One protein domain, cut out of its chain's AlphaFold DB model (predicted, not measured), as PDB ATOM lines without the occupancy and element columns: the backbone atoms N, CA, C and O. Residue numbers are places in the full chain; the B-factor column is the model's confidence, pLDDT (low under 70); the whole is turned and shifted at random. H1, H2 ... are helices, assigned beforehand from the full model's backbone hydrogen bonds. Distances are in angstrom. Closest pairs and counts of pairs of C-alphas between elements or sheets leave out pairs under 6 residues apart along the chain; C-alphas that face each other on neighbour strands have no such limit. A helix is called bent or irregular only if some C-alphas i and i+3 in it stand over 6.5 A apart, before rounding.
ATOM      1  N   TRP A   3      34.671 -23.036 -10.045       80.56
ATOM      2  CA  TRP A   3      33.293 -23.376  -9.680       80.56
ATOM      3  C   TRP A   3      33.179 -24.166  -8.364       80.56
ATOM      4  O   TRP A   3      32.371 -23.809  -7.516       80.56
ATOM      5  N   PHE A   4      34.053 -25.152  -8.134       82.31
ATOM      6  CA  PHE A   4      34.082 -25.919  -6.878       82.31
ATOM      7  C   PHE A   4      34.450 -25.065  -5.658       82.31
ATOM      8  O   PHE A   4      33.853 -25.231  -4.602       82.31
ATOM      9  N   ARG A   5      35.378 -24.107  -5.814       79.81
ATOM     10  CA  ARG A   5      35.736 -23.165  -4.740       79.81
ATOM     11  C   ARG A   5      34.521 -22.368  -4.259       79.81
ATOM     12  O   ARG A   5      34.248 -22.374  -3.074       79.81
ATOM     13  N   LYS A   6      33.711 -21.827  -5.177       81.19
ATOM     14  CA  LYS A   6      32.491 -21.071  -4.830       81.19
ATOM     15  C   LYS A   6      31.444 -21.890  -4.064       81.19
ATOM     16  O   LYS A   6      30.707 -21.320  -3.273       81.19
ATOM     17  N   ILE A   7      31.362 -23.200  -4.308       83.44
ATOM     18  CA  ILE A   7      30.429 -24.096  -3.603       83.44
ATOM     19  C   ILE A   7      30.952 -24.419  -2.199       83.44
ATOM     20  O   ILE A   7      30.185 -24.409  -1.241       83.44
ATOM     21  N   VAL A   8      32.258 -24.666  -2.073       80.25
ATOM     22  CA  VAL A   8      32.905 -24.913  -0.776       80.25
ATOM     23  C   VAL A   8      32.845 -23.658   0.097       80.25
ATOM     24  O   VAL A   8      32.426 -23.750   1.244       80.25
ATOM     25  N   ASP A   9      33.134 -22.487  -0.475       77.88
ATOM     26  CA  ASP A   9      33.108 -21.196   0.222       77.88
ATOM     27  C   ASP A   9      31.695 -20.819   0.725       77.88
ATOM     28  O   ASP A   9      31.557 -20.070   1.690       77.88
ATOM     29  N   PHE A  10      30.632 -21.344   0.098       81.44
ATOM     30  CA  PHE A  10      29.240 -21.140   0.525       81.44
ATOM     31  C   PHE A  10      28.855 -21.994   1.745       81.44
ATOM     32  O   PHE A  10      28.050 -21.559   2.566       81.44
ATOM     33  N   PHE A  11      29.425 -23.197   1.878       80.69
ATOM     34  CA  PHE A  11      29.158 -24.108   2.998       80.69
ATOM     35  C   PHE A  11      30.160 -23.980   4.153       80.69
ATOM     36  O   PHE A  11      29.909 -24.512   5.235       80.69
ATOM     37  N   THR A  12      31.280 -23.280   3.966       75.06
ATOM     38  CA  THR A  12      32.190 -22.951   5.067       75.06
ATOM     39  C   THR A  12      31.598 -21.822   5.914       75.06
ATOM     40  O   THR A  12      31.432 -20.715   5.397       75.06
ATOM     41  N   PRO A  13      31.294 -22.043   7.209       67.19
ATOM     42  CA  PRO A  13      30.873 -20.961   8.083       67.19
ATOM     43  C   PRO A  13      32.009 -19.941   8.156       67.19
ATOM     44  O   PRO A  13      33.138 -20.268   8.527       67.19
ATOM     45  N   LYS A  14      31.719 -18.706   7.741       63.81
ATOM     46  CA  LYS A  14      32.665 -17.597   7.810       63.81
ATOM     47  C   LYS A  14      33.015 -17.393   9.280       63.81
ATOM     48  O   LYS A  14      32.160 -16.958  10.046       63.81
ATOM     49  N   MET A  15      34.228 -17.788   9.669       58.62
ATOM     50  CA  MET A  15      34.658 -17.772  11.063       58.62
ATOM     51  C   MET A  15      34.397 -16.387  11.663       58.62
ATOM     52  O   MET A  15      34.833 -15.369  11.120       58.62
ATOM     53  N   GLU A  16      33.669 -16.355  12.777       58.28
ATOM     54  CA  GLU A  16      33.175 -15.143  13.445       58.28
ATOM     55  C   GLU A  16      34.304 -14.152  13.791       58.28
ATOM     56  O   GLU A  16      34.079 -12.941  13.841       58.28
ATOM     57  N   GLY A  17      35.545 -14.642  13.879       61.12
ATOM     58  CA  GLY A  17      36.749 -13.836  14.061       61.12
ATOM     59  C   GLY A  17      36.979 -12.768  12.984       61.12
ATOM     60  O   GLY A  17      37.493 -11.702  13.300       61.12
ATOM     61  N   GLU A  18      36.557 -12.955  11.728       64.56
ATOM     62  CA  GLU A  18      36.712 -11.893  10.715       64.56
ATOM     63  C   GLU A  18      35.762 -10.713  10.953       64.56
ATOM     64  O   GLU A  18      36.126  -9.554  10.730       64.56
ATOM     65  N   ALA A  19      34.545 -10.997  11.423       67.81
ATOM     66  CA  ALA A  19      33.570  -9.970  11.765       67.81
ATOM     67  C   ALA A  19      33.994  -9.211  13.031       67.81
ATOM     68  O   ALA A  19      33.814  -7.996  13.112       67.81
ATOM     69  N   GLU A  20      34.604  -9.900  13.995       70.88
ATOM     70  CA  GLU A  20      35.184  -9.281  15.190       70.88
ATOM     71  C   GLU A  20      36.417  -8.438  14.866       70.88
ATOM     72  O   GLU A  20      36.521  -7.307  15.334       70.88
ATOM     73  N   VAL A  21      37.295  -8.909  13.977       73.88
ATOM     74  CA  VAL A  21      38.446  -8.133  13.492       73.88
ATOM     75  C   VAL A  21      37.988  -6.894  12.718       73.88
ATOM     76  O   VAL A  21      38.592  -5.829  12.846       73.88
ATOM     77  N   ALA A  22      36.906  -6.986  11.941       77.25
ATOM     78  CA  ALA A  22      36.322  -5.828  11.266       77.25
ATOM     79  C   ALA A  22      35.731  -4.809  12.259       77.25
ATOM     80  O   ALA A  22      35.933  -3.604  12.089       77.25
ATOM     81  N   LYS A  23      35.059  -5.273  13.323       82.38
ATOM     82  CA  LYS A  23      34.567  -4.415  14.416       82.38
ATOM     83  C   LYS A  23      35.721  -3.752  15.170       82.38
ATOM     84  O   LYS A  23      35.679  -2.546  15.382       82.38
ATOM     85  N   ALA A  24      36.773  -4.501  15.493       79.00
ATOM     86  CA  ALA A  24      37.961  -3.983  16.167       79.00
ATOM     87  C   ALA A  24      38.672  -2.907  15.330       79.00
ATOM     88  O   ALA A  24      39.014  -1.849  15.845       79.00
ATOM     89  N   LYS A  25      38.818  -3.121  14.013       82.25
ATOM     90  CA  LYS A  25      39.369  -2.113  13.088       82.25
ATOM     91  C   LYS A  25      38.515  -0.850  13.016       82.25
ATOM     92  O   LYS A  25      39.060   0.242  12.898       82.25
ATOM     93  N   LYS A  26      37.189  -0.991  13.070       86.00
ATOM     94  CA  LYS A  26      36.276   0.155  13.083       86.00
ATOM     95  C   LYS A  26      36.420   0.960  14.377       86.00
ATOM     96  O   LYS A  26      36.556   2.172  14.297       86.00
ATOM     97  N   LEU A  27      36.484   0.283  15.523       84.50
ATOM     98  CA  LEU A  27      36.706   0.915  16.827       84.50
ATOM     99  C   LEU A  27      38.066   1.620  16.910       84.50
ATOM    100  O   LEU A  27      38.135   2.736  17.411       84.50
ATOM    101  N   LEU A  28      39.130   1.014  16.375       82.75
ATOM    102  CA  LEU A  28      40.448   1.657  16.293       82.75
ATOM    103  C   LEU A  28      40.398   2.939  15.459       82.75
ATOM    104  O   LEU A  28      40.929   3.964  15.867       82.75
ATOM    105  N   LYS A  29      39.695   2.901  14.324       86.69
ATOM    106  CA  LYS A  29      39.535   4.069  13.457       86.69
ATOM    107  C   LYS A  29      38.680   5.167  14.098       86.69
ATOM    108  O   LYS A  29      38.916   6.342  13.857       86.69
ATOM    109  N   GLU A  30      37.686   4.792  14.901       86.88
ATOM    110  CA  GLU A  30      36.883   5.733  15.691       86.88
ATOM    111  C   GLU A  30      37.708   6.370  16.824       86.88
ATOM    112  O   GLU A  30      37.579   7.570  17.054       86.88
ATOM    113  N   ALA A  31      38.592   5.608  17.478       80.81
ATOM    114  CA  ALA A  31      39.510   6.127  18.493       80.81
ATOM    115  C   ALA A  31      40.529   7.118  17.904       80.81
ATOM    116  O   ALA A  31      40.692   8.204  18.449       80.81
ATOM    117  N   GLU A  32      41.119   6.810  16.744       85.19
ATOM    118  CA  GLU A  32      42.040   7.724  16.044       85.19
ATOM    119  C   GLU A  32      41.382   9.074  15.702       85.19
ATOM    120  O   GLU A  32      42.016  10.122  15.792       85.19
ATOM    121  N   VAL A  33      40.096   9.071  15.330       85.50
ATOM    122  CA  VAL A  33      39.346  10.305  15.041       85.50
ATOM    123  C   VAL A  33      39.085  11.120  16.310       85.50
ATOM    124  O   VAL A  33      39.094  12.349  16.254       85.50
ATOM    125  N   LEU A  34      38.854  10.461  17.449       79.12
ATOM    126  CA  LEU A  34      38.688  11.138  18.736       79.12
ATOM    127  C   LEU A  34      40.000  11.750  19.225       79.12
ATOM    128  O   LEU A  34      39.983  12.891  19.676       79.12
ATOM    129  N   ASP A  35      41.118  11.037  19.090       81.00
ATOM    130  CA  ASP A  35      42.438  11.547  19.472       81.00
ATOM    131  C   ASP A  35      42.824  12.763  18.614       81.00
ATOM    132  O   ASP A  35      43.208  13.794  19.160       81.00
ATOM    133  N   ALA A  36      42.587  12.712  17.296       83.38
ATOM    134  CA  ALA A  36      42.790  13.861  16.407       83.38
ATOM    135  C   ALA A  36      41.905  15.065  16.783       83.38
ATOM    136  O   ALA A  36      42.365  16.205  16.796       83.38
ATOM    137  N   ALA A  37      40.639  14.825  17.150       80.75
ATOM    138  CA  ALA A  37      39.739  15.886  17.597       80.75
ATOM    139  C   ALA A  37      40.155  16.491  18.951       80.75
ATOM    140  O   ALA A  37      39.919  17.676  19.189       80.75
ATOM    141  N   ILE A  38      40.755  15.695  19.842       82.31
ATOM    142  CA  ILE A  38      41.311  16.171  21.112       82.31
ATOM    143  C   ILE A  38      42.568  17.003  20.853       82.31
ATOM    144  O   ILE A  38      42.678  18.075  21.434       82.31
ATOM    145  N   GLU A  39      43.465  16.563  19.967       75.44
ATOM    146  CA  GLU A  39      44.672  17.311  19.586       75.44
ATOM    147  C   GLU A  39      44.329  18.672  18.959       75.44
ATOM    148  O   GLU A  39      44.859  19.699  19.387       75.44
ATOM    149  N   ASP A  40      43.360  18.710  18.038       72.88
ATOM    150  CA  ASP A  40      42.862  19.957  17.439       72.88
ATOM    151  C   ASP A  40      42.180  20.877  18.473       72.88
ATOM    152  O   ASP A  40      42.201  22.105  18.347       72.88
ATOM    153  N   ALA A  41      41.564  20.300  19.511       68.44
ATOM    154  CA  ALA A  41      40.917  21.044  20.591       68.44
ATOM    155  C   ALA A  41      41.878  21.455  21.720       68.44
ATOM    156  O   ALA A  41      41.559  22.363  22.498       68.44
ATOM    157  N   THR A  42      43.049  20.819  21.842       72.06
ATOM    158  CA  THR A  42      44.067  21.202  22.820       72.06
ATOM    159  C   THR A  42      44.761  22.481  22.378       72.06
ATOM    160  O   THR A  42      45.777  22.490  21.694       72.06
TER     161      THR A  42
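Overview. This is residues 3 to 42 of the 101 residues of an uncharacterized protein of Marinobacter sp (UniProt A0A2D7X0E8). A short helix, H1, and a long, nearly straight helix, H2, follow one another along the chain, joined by a drawn-out link; H1 turns off from the line of H2 like the short foot of an open L, and the two do not pack on each other. H2 makes most of the length. The printed part has 40 residues with two named helices, H1 then H2, and no named strand; the class is all helix. It is extended, with a radius of gyration of the C-alphas of 17.9 A, and its C-alphas span 56 by 17 by 6 A, a rod in outline.

Along the chain. H1 is residues 3 to 11, from C-alpha 3 at (33.293, -23.376, -9.680) to C-alpha 11 at (29.158, -24.108, 2.998). Five residues, 12 to 16, follow. H2 is residues 17 to 41, 25 residues and 35.7 A from first to last C-alpha, from (36.749, -13.836, 14.061) to (40.917, 21.044, 20.591).

Arrangement. H1 and H2 are apart, with no C-alpha of the one within 8 A of the other. The N-to-C direction of H1 has 0.92 along z, and that of H2 has 0.95 along y. Neither helix is bent. In H1 and H2 every O i to N i+4 pair is within hydrogen-bond range. Residues 3 to 42 stand free: no C-alpha 8 or more residues away along the chain comes within 10 A.

Size, cuts and confidence. The two C-alphas farthest apart are those of Phe 4 and Thr 42, at 56.6 A. The printed part has no cut, and the link from H1 to H2 is tight. The mean pLDDT of the printed part is 77.1; residues 13 to 19 and residue 41 are under 70, where the model's confidence is low.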